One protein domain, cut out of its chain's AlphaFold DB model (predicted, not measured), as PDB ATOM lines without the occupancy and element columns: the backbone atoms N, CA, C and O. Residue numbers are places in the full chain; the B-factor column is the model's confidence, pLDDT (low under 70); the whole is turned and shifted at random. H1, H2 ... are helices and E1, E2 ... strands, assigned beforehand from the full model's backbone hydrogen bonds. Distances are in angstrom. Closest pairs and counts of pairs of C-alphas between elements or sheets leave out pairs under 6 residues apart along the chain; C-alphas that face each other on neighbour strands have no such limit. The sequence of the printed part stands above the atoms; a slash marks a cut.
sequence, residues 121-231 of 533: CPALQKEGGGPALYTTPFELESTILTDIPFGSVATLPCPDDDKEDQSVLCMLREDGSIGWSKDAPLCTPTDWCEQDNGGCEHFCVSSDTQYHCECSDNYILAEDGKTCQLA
ATOM      1  N   CYS A 121     -15.927  34.598 -28.272       80.75
ATOM      2  CA  CYS A 121     -15.681  33.803 -29.471       80.75
ATOM      3  C   CYS A 121     -16.968  33.097 -29.937       80.75
ATOM      4  O   CYS A 121     -17.786  32.713 -29.096       80.75
ATOM      5  N   PRO A 122     -17.153  32.885 -31.252       82.00
ATOM      6  CA  PRO A 122     -18.313  32.176 -31.786       82.00
ATOM      7  C   PRO A 122     -18.226  30.670 -31.510       82.00
ATOM      8  O   PRO A 122     -17.134  30.096 -31.530       82.00
ATOM      9  N   ALA A 123     -19.372  30.015 -31.318       81.00
ATOM     10  CA  ALA A 123     -19.433  28.570 -31.117       81.00
ATOM     11  C   ALA A 123     -18.859  27.758 -32.293       81.00
ATOM     12  O   ALA A 123     -19.197  27.967 -33.461       81.00
ATOM     13  N   LEU A 124     -18.036  26.765 -31.955       79.25
ATOM     14  CA  LEU A 124     -17.523  25.741 -32.858       79.25
ATOM     15  C   LEU A 124     -18.604  24.668 -33.047       79.25
ATOM     16  O   LEU A 124     -18.740  23.746 -32.250       79.25
ATOM     17  N   GLN A 125     -19.418  24.842 -34.088       62.66
ATOM     18  CA  GLN A 125     -20.597  24.007 -34.377       62.66
ATOM     19  C   GLN A 125     -20.378  22.999 -35.525       62.66
ATOM     20  O   GLN A 125     -21.320  22.311 -35.903       62.66
ATOM     21  N   LYS A 126     -19.184  22.956 -36.141       60.50
ATOM     22  CA  LYS A 126     -18.924  22.245 -37.415       60.50
ATOM     23  C   LYS A 126     -17.551  21.559 -37.503       60.50
ATOM     24  O   LYS A 126     -17.011  21.405 -38.591       60.50
ATOM     25  N   GLU A 127     -16.953  21.222 -36.368       62.75
ATOM     26  CA  GLU A 127     -15.584  20.702 -36.300       62.75
ATOM     27  C   GLU A 127     -15.553  19.434 -35.442       62.75
ATOM     28  O   GLU A 127     -15.974  19.460 -34.288       62.75
ATOM     29  N   GLY A 128     -15.025  18.339 -35.991       61.62
ATOM     30  CA  GLY A 128     -14.805  17.093 -35.255       61.62
ATOM     31  C   GLY A 128     -16.025  16.195 -35.069       61.62
ATOM     32  O   GLY A 128     -17.075  16.368 -35.684       61.62
ATOM     33  N   GLY A 129     -15.844  15.174 -34.232       60.25
ATOM     34  CA  GLY A 129     -16.772  14.063 -34.072       60.25
ATOM     35  C   GLY A 129     -17.757  14.205 -32.913       60.25
ATOM     36  O   GLY A 129     -17.962  13.243 -32.173       60.25
ATOM     37  N   GLY A 130     -18.304  15.399 -32.704       66.69
ATOM     38  CA  GLY A 130     -19.218  15.705 -31.604       66.69
ATOM     39  C   GLY A 130     -19.184  17.187 -31.220       66.69
ATOM     40  O   GLY A 130     -18.385  17.943 -31.773       66.69
ATOM     41  N   PRO A 131     -20.041  17.632 -30.287       72.75
ATOM     42  CA  PRO A 131     -20.044  19.021 -29.846       72.75
ATOM     43  C   PRO A 131     -18.749  19.360 -29.091       72.75
ATOM     44  O   PRO A 131     -18.276  18.582 -28.263       72.75
ATOM     45  N   ALA A 132     -18.190  20.543 -29.355       79.31
ATOM     46  CA  ALA A 132     -17.006  21.028 -28.654       79.31
ATOM     47  C   ALA A 132     -17.296  21.221 -27.156       79.31
ATOM     48  O   ALA A 132     -18.284  21.862 -26.790       79.31
ATOM     49  N   LEU A 133     -16.420  20.712 -26.288       81.19
ATOM     50  CA  LEU A 133     -16.503  20.952 -24.850       81.19
ATOM     51  C   LEU A 133     -15.815  22.279 -24.519       81.19
ATOM     52  O   LEU A 133     -14.599  22.405 -24.659       81.19
ATOM     53  N   TYR A 134     -16.585  23.266 -24.070       79.50
ATOM     54  CA  TYR A 134     -16.073  24.559 -23.630       79.50
ATOM     55  C   TYR A 134     -15.786  24.542 -22.129       79.50
ATOM     56  O   TYR A 134     -16.710  24.413 -21.328       79.50
ATOM     57  N   THR A 135     -14.527  24.754 -21.753       76.50
ATOM     58  CA  THR A 135     -14.094  25.027 -20.378       76.50
ATOM     59  C   THR A 135     -13.847  26.527 -20.233       76.50
ATOM     60  O   THR A 135     -12.897  27.075 -20.798       76.50
ATOM     61  N   THR A 136     -14.706  27.226 -19.496       70.19
ATOM     62  CA  THR A 136     -14.595  28.683 -19.316       70.19
ATOM     63  C   THR A 136     -13.575  29.066 -18.226       70.19
ATOM     64  O   THR A 136     -13.241  28.242 -17.372       70.19
ATOM     65  N   PRO A 137     -13.134  30.344 -18.142       58.06
ATOM     66  CA  PRO A 137     -12.245  30.824 -17.071       58.06
ATOM     67  C   PRO A 137     -12.808  30.719 -15.647       58.06
ATOM     68  O   PRO A 137     -12.100  31.005 -14.686       58.06
ATOM     69  N   PHE A 138     -14.094  30.394 -15.513       56.12
ATOM     70  CA  PHE A 138     -14.808  30.244 -14.247       56.12
ATOM     71  C   PHE A 138     -15.228  28.784 -14.000       56.12
ATOM     72  O   PHE A 138     -16.218  28.543 -13.316       56.12
ATOM     73  N   GLU A 139     -14.472  27.835 -14.567       52.66
ATOM     74  CA  GLU A 139     -14.622  26.379 -14.404       52.66
ATOM     75  C   GLU A 139     -16.021  25.839 -14.782       52.66
ATOM     76  O   GLU A 139     -16.417  24.765 -14.335       52.66
ATOM     77  N   LEU A 140     -16.775  26.555 -15.633       54.50
ATOM     78  CA  LEU A 140     -17.974  25.997 -16.262       54.50
ATOM     79  C   LEU A 140     -17.545  25.149 -17.459       54.50
ATOM     80  O   LEU A 140     -16.936  25.668 -18.395       54.50
ATOM     81  N   GLU A 141     -17.924  23.878 -17.432       66.75
ATOM     82  CA  GLU A 141     -17.836  22.951 -18.558       66.75
ATOM     83  C   GLU A 141     -19.208  22.869 -19.240       66.75
ATOM     84  O   GLU A 141     -20.233  22.715 -18.573       66.75
ATOM     85  N   SER A 142     -19.262  23.046 -20.562       67.50
ATOM     86  CA  SER A 142     -20.521  23.016 -21.316       67.50
ATOM     87  C   SER A 142     -20.288  22.767 -22.802       67.50
ATOM     88  O   SER A 142     -19.317  23.256 -23.364       67.50
ATOM     89  N   THR A 143     -21.206  22.063 -23.460       73.00
ATOM     90  CA  THR A 143     -21.212  21.810 -24.915       73.00
ATOM     91  C   THR A 143     -22.178  22.717 -25.689       73.00
ATOM     92  O   THR A 143     -22.163  22.743 -26.917       73.00
ATOM     93  N   ILE A 144     -23.017  23.488 -24.984       65.94
ATOM     94  CA  ILE A 144     -24.170  24.215 -25.551       65.94
ATOM     95  C   ILE A 144     -23.992  25.741 -25.605       65.94
ATOM     96  O   ILE A 144     -24.955  26.467 -25.851       65.94
ATOM     97  N   LEU A 145     -22.784  26.258 -25.350       63.72
ATOM     98  CA  LEU A 145     -22.525  27.700 -25.415       63.72
ATOM     99  C   LEU A 145     -22.590  28.195 -26.866       63.72
ATOM    100  O   LEU A 145     -21.899  27.672 -27.738       63.72
ATOM    101  N   THR A 146     -23.396  29.229 -27.107       64.00
ATOM    102  CA  THR A 146     -23.469  29.956 -28.388       64.00
ATOM    103  C   THR A 146     -22.392  31.035 -28.492       64.00
ATOM    104  O   THR A 146     -21.805  31.231 -29.557       64.00
ATOM    105  N   ASP A 147     -22.099  31.682 -27.363       68.12
ATOM    106  CA  ASP A 147     -21.194  32.820 -27.239       68.12
ATOM    107  C   ASP A 147     -20.194  32.533 -26.110       68.12
ATOM    108  O   ASP A 147     -20.549  32.462 -24.928       68.12
ATOM    109  N   ILE A 148     -18.937  32.288 -26.476       75.88
ATOM    110  CA  ILE A 148     -17.935  31.733 -25.566       75.88
ATOM    111  C   ILE A 148     -17.112  32.880 -24.965       75.88
ATOM    112  O   ILE A 148     -16.497  33.631 -25.719       75.88
ATOM    113  N   PRO A 149     -17.029  33.039 -23.631       68.25
ATOM    114  CA  PRO A 149     -16.299  34.154 -23.036       68.25
ATOM    115  C   PRO A 149     -14.790  34.087 -23.305       68.25
ATOM    116  O   PRO A 149     -14.191  33.007 -23.326       68.25
ATOM    117  N   PHE A 150     -14.170  35.261 -23.447       75.25
ATOM    118  CA  PHE A 150     -12.717  35.425 -23.514       75.25
ATOM    119  C   PHE A 150     -11.979  34.581 -22.459       75.25
ATOM    120  O   PHE A 150     -12.358  34.561 -21.291       75.25
ATOM    121  N   GLY A 151     -10.906  33.904 -22.866       74.44
ATOM    122  CA  GLY A 151     -10.096  33.024 -22.023       74.44
ATOM    123  C   GLY A 151     -10.621  31.592 -21.881       74.44
ATOM    124  O   GLY A 151      -9.968  30.792 -21.216       74.44
ATOM    125  N   SER A 152     -11.773  31.246 -22.469       79.00
ATOM    126  CA  SER A 152     -12.257  29.855 -22.480       79.00
ATOM    127  C   SER A 152     -11.435  28.981 -23.420       79.00
ATOM    128  O   SER A 152     -11.024  29.435 -24.487       79.00
ATOM    129  N   VAL A 153     -11.270  27.711 -23.066       85.94
ATOM    130  CA  VAL A 153     -10.711  26.673 -23.936       85.94
ATOM    131  C   VAL A 153     -11.864  25.876 -24.540       85.94
ATOM    132  O   VAL A 153     -12.779  25.496 -23.816       85.94
ATOM    133  N   ALA A 154     -11.838  25.619 -25.847       85.50
ATOM    134  CA  ALA A 154     -12.692  24.615 -26.477       85.50
ATOM    135  C   ALA A 154     -11.862  23.378 -26.808       85.50
ATOM    136  O   ALA A 154     -10.829  23.506 -27.465       85.50
ATOM    137  N   THR A 155     -12.334  22.209 -26.388       84.38
ATOM    138  CA  THR A 155     -11.736  20.905 -26.689       84.38
ATOM    139  C   THR A 155     -12.623  20.177 -27.691       84.38
ATOM    140  O   THR A 155     -13.824  20.008 -27.458       84.38
ATOM    141  N   LEU A 156     -12.040  19.762 -28.816       79.19
ATOM    142  CA  LEU A 156     -12.752  19.098 -29.907       79.19
ATOM    143  C   LEU A 156     -12.511  17.583 -29.884       79.19
ATOM    144  O   LEU A 156     -11.353  17.167 -29.812       79.19
ATOM    145  N   PRO A 157     -13.560  16.748 -30.001       71.19
ATOM    146  CA  PRO A 157     -13.408  15.302 -30.126       71.19
ATOM    147  C   PRO A 157     -13.005  14.927 -31.564       71.19
ATOM    148  O   PRO A 157     -13.823  14.450 -32.352       71.19
ATOM    149  N   CYS A 158     -11.748  15.168 -31.943       71.12
ATOM    150  CA  CYS A 158     -11.184  14.600 -33.171       71.12
ATOM    151  C   CYS A 158     -10.777  13.128 -32.924       71.12
ATOM    152  O   CYS A 158     -10.248  12.835 -31.852       71.12
ATOM    153  N   PRO A 159     -10.964  12.203 -33.885       61.56
ATOM    154  CA  PRO A 159     -10.335  10.887 -33.812       61.56
ATOM    155  C   PRO A 159      -8.816  11.046 -33.963       61.56
ATOM    156  O   PRO A 159      -8.337  11.579 -34.966       61.56
ATOM    157  N   ASP A 160      -8.074  10.627 -32.940       64.88
ATOM    158  CA  ASP A 160      -6.611  10.676 -32.913       64.88
ATOM    159  C   ASP A 160      -5.987   9.779 -33.989       64.88
ATOM    160  O   ASP A 160      -6.406   8.638 -34.183       64.88
ATOM    161  N   ASP A 161      -4.888  10.260 -34.571       51.53
ATOM    162  CA  ASP A 161      -3.809   9.368 -35.026       51.53
ATOM    163  C   ASP A 161      -2.405   9.977 -34.801       51.53
ATOM    164  O   ASP A 161      -1.415   9.247 -34.809       51.53
ATOM    165  N   ASP A 162      -2.266  11.293 -34.536       49.88
ATOM    166  CA  ASP A 162      -0.987  11.850 -34.058       49.88
ATOM    167  C   ASP A 162      -1.086  13.245 -33.372       49.88
ATOM    168  O   ASP A 162      -0.982  14.287 -34.018       49.88
ATOM    169  N   LYS A 163      -1.099  13.220 -32.028       51.12
ATOM    170  CA  LYS A 163      -0.614  14.248 -31.070       51.12
ATOM    171  C   LYS A 163      -1.472  15.487 -30.759       51.12
ATOM    172  O   LYS A 163      -1.685  16.360 -31.592       51.12
ATOM    173  N   GLU A 164      -1.659  15.636 -29.442       52.28
ATOM    174  CA  GLU A 164      -2.183  16.787 -28.691       52.28
ATOM    175  C   GLU A 164      -3.675  17.062 -28.910       52.28
ATOM    176  O   GLU A 164      -4.097  17.444 -30.002       52.28
ATOM    177  N   ASP A 165      -4.449  16.933 -27.820       53.34
ATOM    178  CA  ASP A 165      -5.851  17.343 -27.739       53.34
ATOM    179  C   ASP A 165      -6.019  18.691 -28.438       53.34
ATOM    180  O   ASP A 165      -5.388  19.682 -28.038       53.34
ATOM    181  N   GLN A 166      -6.852  18.741 -29.483       69.06
ATOM    182  CA  GLN A 166      -7.055  19.951 -30.275       69.06
ATOM    183  C   GLN A 166      -7.877  20.984 -29.502       69.06
ATOM    184  O   GLN A 166      -9.051  21.252 -29.763       69.06
ATOM    185  N   SER A 167      -7.207  21.570 -28.523       78.81
ATOM    186  CA  SER A 167      -7.685  22.625 -27.663       78.81
ATOM    187  C   SER A 167      -7.349  23.972 -28.287       78.81
ATOM    188  O   SER A 167      -6.210  24.250 -28.682       78.81
ATOM    189  N   VAL A 168      -8.363  24.825 -28.403       86.25
ATOM    190  CA  VAL A 168      -8.217  26.201 -28.882       86.25
ATOM    191  C   VAL A 168      -8.663  27.178 -27.805       86.25
ATOM    192  O   VAL A 168      -9.699  27.005 -27.170       86.25
ATOM    193  N   LEU A 169      -7.859  28.216 -27.587       86.50
ATOM    194  CA  LEU A 169      -8.115  29.250 -26.592       86.50
ATOM    195  C   LEU A 169      -8.854  30.419 -27.248       86.50
ATOM    196  O   LEU A 169      -8.426  30.920 -28.286       86.50
ATOM    197  N   CYS A 170      -9.936  30.884 -26.631       83.69
ATOM    198  CA  CYS A 170     -10.582  32.135 -26.997       83.69
ATOM    199  C   CYS A 170      -9.719  33.307 -26.511       83.69
ATOM    200  O   CYS A 170      -9.598  33.531 -25.305       83.69
ATOM    201  N   MET A 171      -9.084  34.040 -27.425       82.44
ATOM    202  CA  MET A 171      -8.075  35.051 -27.092       82.44
ATOM    203  C   MET A 171      -8.141  36.280 -28.006       82.44
ATOM    204  O   MET A 171      -8.854  36.300 -29.009       82.44
ATOM    205  N   LEU A 172      -7.387  37.320 -27.644       83.38
ATOM    206  CA  LEU A 172      -7.206  38.507 -28.475       83.38
ATOM    207  C   LEU A 172      -6.241  38.153 -29.612       83.38
ATOM    208  O   LEU A 172      -5.118  37.708 -29.358       83.38
ATOM    209  N   ARG A 173      -6.692  38.329 -30.849       83.25
ATOM    210  CA  ARG A 173      -5.913  38.115 -32.071       83.25
ATOM    211  C   ARG A 173      -5.060  39.344 -32.392       83.25
ATOM    212  O   ARG A 173      -5.288  40.438 -31.876       83.25
ATOM    213  N   GLU A 174      -4.069  39.170 -33.266       84.19
ATOM    214  CA  GLU A 174      -3.144  40.244 -33.673       84.19
ATOM    215  C   GLU A 174      -3.841  41.410 -34.401       84.19
ATOM    216  O   GLU A 174      -3.332  42.529 -34.407       84.19
ATOM    217  N   ASP A 175      -5.024  41.168 -34.974       82.31
ATOM    218  CA  ASP A 175      -5.888  42.177 -35.601       82.31
ATOM    219  C   ASP A 175      -6.746  42.977 -34.596       82.31
ATOM    220  O   ASP A 175      -7.484  43.880 -34.992       82.31
ATOM    221  N   GLY A 176      -6.647  42.671 -33.297       76.50
ATOM    222  CA  GLY A 176      -7.438  43.286 -32.231       76.50
ATOM    223  C   GLY A 176      -8.858  42.727 -32.086       76.50
ATOM    224  O   GLY A 176      -9.603  43.211 -31.232       76.50
ATOM    225  N   SER A 177      -9.244  41.722 -32.877       83.25
ATOM    226  CA  SER A 177     -10.490  40.973 -32.688       83.25
ATOM    227  C   SER A 177     -10.333  39.892 -31.611       83.25
ATOM    228  O   SER A 177      -9.221  39.526 -31.228       83.25
ATOM    229  N   ILE A 178     -11.449  39.358 -31.111       78.38
ATOM    230  CA  ILE A 178     -11.443  38.180 -30.237       78.38
ATOM    231  C   ILE A 178     -11.937  36.979 -31.024       78.38
ATOM    232  O   ILE A 178     -12.972  37.028 -31.686       78.38
ATOM    233  N   GLY A 179     -11.165  35.901 -30.956       84.12
ATOM    234  CA  GLY A 179     -11.409  34.682 -31.705       84.12
ATOM    235  C   GLY A 179     -10.550  33.534 -31.193       84.12
ATOM    236  O   GLY A 179      -9.748  33.678 -30.270       84.12
ATOM    237  N   TRP A 180     -10.721  32.372 -31.808       88.06
ATOM    238  CA  TRP A 180      -9.981  31.167 -31.447       88.06
ATOM    239  C   TRP A 180      -8.491  31.288 -31.784       88.06
ATOM    240  O   TRP A 180      -8.118  31.957 -32.749       88.06
ATOM    241  N   SER A 181      -7.635  30.619 -31.012       84.62
ATOM    242  CA  SER A 181      -6.175  30.623 -31.184       84.62
ATOM    243  C   SER A 181      -5.677  29.926 -32.460       84.62
ATOM    244  O   SER A 181      -4.499  30.033 -32.792       84.62
ATOM    245  N   LYS A 182      -6.552  29.192 -33.154       84.00
ATOM    246  CA  LYS A 182      -6.339  28.592 -34.479       84.00
ATOM    247  C   LYS A 182      -7.591  28.840 -35.330       84.00
ATOM    248  O   LYS A 182      -8.686  28.961 -34.779       84.00
ATOM    249  N   ASP A 183      -7.426  28.925 -36.646       79.56
ATOM    250  CA  ASP A 183      -8.532  28.998 -37.610       79.56
ATOM    251  C   ASP A 183      -8.933  27.600 -38.108       79.56
ATOM    252  O   ASP A 183      -8.134  26.667 -38.065       79.56
ATOM    253  N   ALA A 184     -10.175  27.475 -38.579       69.44
ATOM    254  CA  ALA A 184     -10.738  26.246 -39.143       69.44
ATOM    255  C   ALA A 184     -10.159  25.896 -40.540       69.44
ATOM    256  O   ALA A 184      -9.779  26.811 -41.282       69.44
ATOM    257  N   PRO A 185     -10.153  24.611 -40.956       67.88
ATOM    258  CA  PRO A 185     -10.623  23.438 -40.215       67.88
ATOM    259  C   PRO A 185      -9.634  23.010 -39.127       67.88
ATOM    260  O   PRO A 185      -8.420  23.117 -39.297       67.88
ATOM    261  N   LEU A 186     -10.169  22.529 -38.011       73.50
ATOM    262  CA  LEU A 186      -9.396  22.097 -36.852       73.50
ATOM    263  C   LEU A 186      -9.122  20.585 -36.952       73.50
ATOM    264  O   LEU A 186      -7.960  20.182 -37.072       73.50
ATOM    265  N   CYS A 187     -10.168  19.753 -37.036       70.38
ATOM    266  CA  CYS A 187     -10.002  18.308 -37.241       70.38
ATOM    267  C   CYS A 187      -9.764  17.954 -38.727       70.38
ATOM    268  O   CYS A 187     -10.231  18.634 -39.642       70.38
ATOM    269  N   THR A 188      -9.084  16.834 -38.990       65.19
ATOM    270  CA  THR A 188      -8.927  16.283 -40.347       65.19
ATOM    271  C   THR A 188     -10.193  15.550 -40.816       65.19
ATOM    272  O   THR A 188     -10.755  14.788 -40.028       65.19
ATOM    273  N   PRO A 189     -10.630  15.690 -42.086       54.72
ATOM    274  CA  PRO A 189     -11.795  14.966 -42.598       54.72
ATOM    275  C   PRO A 189     -11.569  13.448 -42.605       54.72
ATOM    276  O   PRO A 189     -10.612  12.952 -43.200       54.72
ATOM    277  N   THR A 190     -12.456  12.702 -41.955       59.97
ATOM    278  CA  THR A 190     -12.523  11.232 -41.949       59.97
ATOM    279  C   THR A 190     -13.987  10.849 -41.760       59.97
ATOM    280  O   THR A 190     -14.692  11.550 -41.037       59.97
ATOM    281  N   ASP A 191     -14.473   9.793 -42.423       66.25
ATOM    282  CA  ASP A 191     -15.869   9.372 -42.259       66.25
ATOM    283  C   ASP A 191     -16.060   8.727 -40.881       66.25
ATOM    284  O   ASP A 191     -15.618   7.607 -40.615       66.25
ATOM    285  N   TRP A 192     -16.670   9.486 -39.977       69.31
ATOM    286  CA  TRP A 192     -16.792   9.115 -38.575       69.31
ATOM    287  C   TRP A 192     -17.781   7.973 -38.321       69.31
ATOM    288  O   TRP A 192     -17.632   7.282 -37.318       69.31
ATOM    289  N   CYS A 193     -18.766   7.736 -39.198       76.56
ATOM    290  CA  CYS A 193     -19.720   6.640 -38.990       76.56
ATOM    291  C   CYS A 193     -19.139   5.271 -39.379       76.56
ATOM    292  O   CYS A 193     -19.579   4.251 -38.848       76.56
ATOM    293  N   GLU A 194     -18.119   5.226 -40.248       76.88
ATOM    294  CA  GLU A 194     -17.388   3.985 -40.554       76.88
ATOM    295  C   GLU A 194     -16.471   3.530 -39.398       76.88
ATOM    296  O   GLU A 194     -16.070   2.365 -39.347       76.88
ATOM    297  N   GLN A 195     -16.164   4.418 -38.443       70.94
ATOM    298  CA  GLN A 195     -15.374   4.116 -37.246       70.94
ATOM    299  C   GLN A 195     -16.283   3.956 -36.021       70.94
ATOM    300  O   GLN A 195     -16.858   4.923 -35.533       70.94
ATOM    301  N   ASP A 196     -16.404   2.725 -35.513       73.81
ATOM    302  CA  ASP A 196     -17.134   2.391 -34.274       73.81
ATOM    303  C   ASP A 196     -18.569   2.964 -34.200       73.81
ATOM    304  O   ASP A 196     -19.039   3.354 -33.135       73.81
ATOM    305  N   ASN A 197     -19.266   3.069 -35.343       80.56
ATOM    306  CA  ASN A 197     -20.595   3.696 -35.452       80.56
ATOM    307  C   ASN A 197     -20.625   5.140 -34.896       80.56
ATOM    308  O   ASN A 197     -21.595   5.532 -34.256       80.56
ATOM    309  N   GLY A 198     -19.538   5.915 -35.025       75.12
ATOM    310  CA  GLY A 198     -19.400   7.231 -34.384       75.12
ATOM    311  C   GLY A 198     -19.437   7.192 -32.842       75.12
ATOM    312  O   GLY A 198     -19.595   8.218 -32.178       75.12
ATOM    313  N   GLY A 199     -19.342   6.013 -32.230       77.75
ATOM    314  CA  GLY A 199     -19.647   5.792 -30.817       77.75
ATOM    315  C   GLY A 199     -21.130   5.968 -30.459       77.75
ATOM    316  O   GLY A 199     -21.433   6.176 -29.288       77.75
ATOM    317  N   CYS A 200     -22.045   5.937 -31.433       86.31
ATOM    318  CA  CYS A 200     -23.490   5.962 -31.209       86.31
ATOM    319  C   CYS A 200     -23.989   4.589 -30.732       86.31
ATOM    320  O   CYS A 200     -23.634   3.565 -31.317       86.31
ATOM    321  N   GLU A 201     -24.867   4.552 -29.723       85.31
ATOM    322  CA  GLU A 201     -25.408   3.286 -29.201       85.31
ATOM    323  C   GLU A 201     -26.325   2.576 -30.213       85.31
ATOM    324  O   GLU A 201     -26.300   1.350 -30.318       85.31
ATOM    325  N   HIS A 202     -27.125   3.337 -30.970       88.06
ATOM    326  CA  HIS A 202     -28.032   2.812 -31.997       88.06
ATOM    327  C   HIS A 202     -27.534   3.150 -33.415       88.06
ATOM    328  O   HIS A 202     -26.846   2.336 -34.029       88.06
ATOM    329  N   PHE A 203     -27.853   4.331 -33.956       89.19
ATOM    330  CA  PHE A 203     -27.560   4.683 -35.350       89.19
ATOM    331  C   PHE A 203     -26.661   5.917 -35.458       89.19
ATOM    332  O   PHE A 203     -26.888   6.906 -34.766       89.19
ATOM    333  N   CYS A 204     -25.678   5.878 -36.358       87.50
ATOM    334  CA  CYS A 204     -24.875   7.033 -36.764       87.50
ATOM    335  C   CYS A 204     -25.340   7.547 -38.127       87.50
ATOM    336  O   CYS A 204     -25.500   6.761 -39.064       87.50
ATOM    337  N   VAL A 205     -25.532   8.860 -38.252       86.56
ATOM    338  CA  VAL A 205     -25.920   9.518 -39.504       86.56
ATOM    339  C   VAL A 205     -24.850  10.526 -39.901       86.56
ATOM    340  O   VAL A 205     -24.626  11.519 -39.207       86.56
ATOM    341  N   SER A 206     -24.189  10.282 -41.033       78.81
ATOM    342  CA  SER A 206     -23.199  11.189 -41.609       78.81
ATOM    343  C   SER A 206     -23.866  12.284 -42.451       78.81
ATOM    344  O   SER A 206     -24.655  12.025 -43.358       78.81
ATOM    345  N   SER A 207     -23.522  13.533 -42.149       70.12
ATOM    346  CA  SER A 207     -23.773  14.725 -42.968       70.12
ATOM    347  C   SER A 207     -22.429  15.306 -43.432       70.12
ATOM    348  O   SER A 207     -21.402  15.057 -42.808       70.12
ATOM    349  N   ASP A 208     -22.416  16.107 -44.504       64.69
ATOM    350  CA  ASP A 208     -21.211  16.477 -45.286       64.69
ATOM    351  C   ASP A 208     -19.923  16.830 -44.499       64.69
ATOM    352  O   ASP A 208     -18.821  16.609 -44.996       64.69
ATOM    353  N   THR A 209     -20.043  17.422 -43.302       59.44
ATOM    354  CA  THR A 209     -18.910  17.793 -42.419       59.44
ATOM    355  C   THR A 209     -19.154  17.481 -40.933       59.44
ATOM    356  O   THR A 209     -18.432  17.979 -40.077       59.44
ATOM    357  N   GLN A 210     -20.178  16.687 -40.607       63.81
ATOM    358  CA  GLN A 210     -20.609  16.416 -39.230       63.81
ATOM    359  C   GLN A 210     -21.407  15.110 -39.176       63.81
ATOM    360  O   GLN A 210     -22.188  14.849 -40.084       63.81
ATOM    361  N   TYR A 211     -21.292  14.328 -38.104       76.62
ATOM    362  CA  TYR A 211     -22.238  13.240 -37.831       76.62
ATOM    363  C   TYR A 211     -23.051  13.511 -36.566       76.62
ATOM    364  O   TYR A 211     -22.644  14.295 -35.702       76.62
ATOM    365  N   HIS A 212     -24.193  12.840 -36.453       83.50
ATOM    366  CA  HIS A 212     -25.003  12.805 -35.240       83.50
ATOM    367  C   HIS A 212     -25.546  11.397 -34.992       83.50
ATOM    368  O   HIS A 212     -25.615  10.569 -35.905       83.50
ATOM    369  N   CYS A 213     -25.916  11.126 -33.743       86.81
ATOM    370  CA  CYS A 213     -26.518   9.862 -33.345       86.81
ATOM    371  C   CYS A 213     -28.050   9.951 -33.380       86.81
ATOM    372  O   CYS A 213     -28.630  10.950 -32.953       86.81
ATOM    373  N   GLU A 214     -28.705   8.891 -33.847       88.38
ATOM    374  CA  GLU A 214     -30.159   8.724 -33.818       88.38
ATOM    375  C   GLU A 214     -30.530   7.444 -33.057       88.38
ATOM    376  O   GLU A 214     -29.841   6.423 -33.133       88.38
ATOM    377  N   CYS A 215     -31.632   7.506 -32.310       88.12
ATOM    378  CA  CYS A 215     -32.140   6.395 -31.511       88.12
ATOM    379  C   CYS A 215     -33.310   5.686 -32.206       88.12
ATOM    380  O   CYS A 215     -33.945   6.221 -33.113       88.12
ATOM    381  N   SER A 216     -33.598   4.462 -31.764       86.50
ATOM    382  CA  SER A 216     -34.738   3.675 -32.257       86.50
ATOM    383  C   SER A 216     -36.054   4.160 -31.647       86.50
ATOM    384  O   SER A 216     -36.052   4.834 -30.619       86.50
ATOM    385  N   ASP A 217     -37.183   3.747 -32.227       78.81
ATOM    386  CA  ASP A 217     -38.516   4.059 -31.705       78.81
ATOM    387  C   ASP A 217     -38.633   3.788 -30.191       78.81
ATOM    388  O   ASP A 217     -38.307   2.699 -29.709       78.81
ATOM    389  N   ASN A 218     -39.170   4.768 -29.458       72.25
ATOM    390  CA  ASN A 218     -39.286   4.805 -27.990       72.25
ATOM    391  C   ASN A 218     -37.966   4.982 -27.215       72.25
ATOM    392  O   ASN A 218     -37.947   4.768 -26.004       72.25
ATOM    393  N   TYR A 219     -36.886   5.419 -27.867       81.31
ATOM    394  CA  TYR A 219     -35.653   5.856 -27.208       81.31
ATOM    395  C   TYR A 219     -35.328   7.314 -27.562       81.31
ATOM    396  O   TYR A 219     -35.544   7.760 -28.687       81.31
ATOM    397  N   ILE A 220     -34.795   8.056 -26.593       82.75
ATOM    398  CA  ILE A 220     -34.297   9.427 -26.735       82.75
ATOM    399  C   ILE A 220     -32.783   9.459 -26.540       82.75
ATOM    400  O   ILE A 220     -32.236   8.725 -25.717       82.75
ATOM    401  N   LEU A 221     -32.109  10.327 -27.294       82.25
ATOM    402  CA  LEU A 221     -30.670  10.531 -27.163       82.25
ATOM    403  C   LEU A 221     -30.366  11.228 -25.829       82.25
ATOM    404  O   LEU A 221     -31.003  12.225 -25.483       82.25
ATOM    405  N   ALA A 222     -29.411  10.684 -25.081       74.88
ATOM    406  CA  ALA A 222     -28.978  11.209 -23.797       74.88
ATOM    407  C   ALA A 222     -28.135  12.491 -23.941       74.88
ATOM    408  O   ALA A 222     -27.741  12.899 -25.034       74.88
ATOM    409  N   GLU A 223     -27.831  13.128 -22.807       75.94
ATOM    410  CA  GLU A 223     -27.063  14.383 -22.742       75.94
ATOM    411  C   GLU A 223     -25.613  14.252 -23.260       75.94
ATOM    412  O   GLU A 223     -25.009  15.244 -23.661       75.94
ATOM    413  N   ASP A 224     -25.070  13.030 -23.322       73.56
ATOM    414  CA  ASP A 224     -23.768  12.731 -23.937       73.56
ATOM    415  C   ASP A 224     -23.783  12.779 -25.480       73.56
ATOM    416  O   ASP A 224     -22.725  12.736 -26.112       73.56
ATOM    417  N   GLY A 225     -24.969  12.868 -26.093       79.06
ATOM    418  CA  GLY A 225     -25.163  12.847 -27.539       79.06
ATOM    419  C   GLY A 225     -24.879  11.494 -28.200       79.06
ATOM    420  O   GLY A 225     -24.713  11.465 -29.418       79.06
ATOM    421  N   LYS A 226     -24.787  10.397 -27.431       82.25
ATOM    422  CA  LYS A 226     -24.345   9.071 -27.905       82.25
ATOM    423  C   LYS A 226     -25.162   7.890 -27.378       82.25
ATOM    424  O   LYS A 226     -25.428   6.976 -28.162       82.25
ATOM    425  N   THR A 227     -25.560   7.888 -26.103       83.25
ATOM    426  CA  THR A 227     -26.400   6.819 -25.532       83.25
ATOM    427  C   THR A 227     -27.888   7.061 -25.783       83.25
ATOM    428  O   THR A 227     -28.349   8.197 -25.888       83.25
ATOM    429  N   CYS A 228     -28.652   5.979 -25.894       86.06
ATOM    430  CA  CYS A 228     -30.081   5.976 -26.166       86.06
ATOM    431  C   CYS A 228     -30.835   5.470 -24.934       86.06
ATOM    432  O   CYS A 228     -30.809   4.291 -24.595       86.06
ATOM    433  N   GLN A 229     -31.547   6.367 -24.257       84.06
ATOM    434  CA  GLN A 229     -32.332   6.042 -23.068       84.06
ATOM    435  C   GLN A 229     -33.791   5.812 -23.440       84.06
ATOM    436  O   GLN A 229     -34.312   6.450 -24.353       84.06
ATOM    437  N   LEU A 230     -34.467   4.905 -22.737       75.56
ATOM    438  CA  LEU A 230     -35.884   4.636 -22.976       75.56
ATOM    439  C   LEU A 230     -36.682   5.922 -22.718       75.56
ATOM    440  O   LEU A 230     -36.565   6.523 -21.650       75.56
ATOM    441  N   ALA A 231     -37.454   6.364 -23.707       73.44
ATOM    442  CA  ALA A 231     -38.257   7.571 -23.602       73.44
ATOM    443  C   ALA A 231     -39.311   7.358 -22.513       73.44
ATOM    444  O   ALA A 231     -40.191   6.513 -22.684       73.44
TER     445      ALA A 231
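What this domain is: This is residues 121 to 231 of the 533 residues of the protein "Endosialin-like protein" of Labeo rohita (UniProt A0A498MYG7). With little regular structure, the model makes two lobes: the curled antiparallel sheet E1-E3-E4-E5 with E2 near it, and H1 with hairpins E6-E7 and E8-E9. Nine named strands and one named helix, H1 after E5, hold under half of the 111 printed residues; the class is mostly strand. It is only just compact, close to loose: radius of gyration of the C-alphas 15.4 A, spans 50 by 29 by 22 A.

How they stand to each other: Find E3, residues 153-155, E4, residues 167-172, and E5, residues 178-180: two hairpins in a meander, each strand the antiparallel neighbour of the one before. N 154 and O 168, and N 171 and O 179, are 2.9 A apart, within hydrogen-bond range.

Where its parts are: Find E1, residues 133-135, beginning at C-alpha 133 (-16.503, 20.952, -24.850). E2 is residues 147-149; after E3, E4 and E5, named above, come H1, 196-199, E6, 203-207, E7, 210-214, E8, 219-221, and E9, 228-230, ending at C-alpha 230 (-35.884, 4.636, -22.976). E4 is 15.9 A long.

The domain as a whole: The printed part has no cut; E5 to H1 is a long link. Residues under pLDDT 70 include 159 to 166.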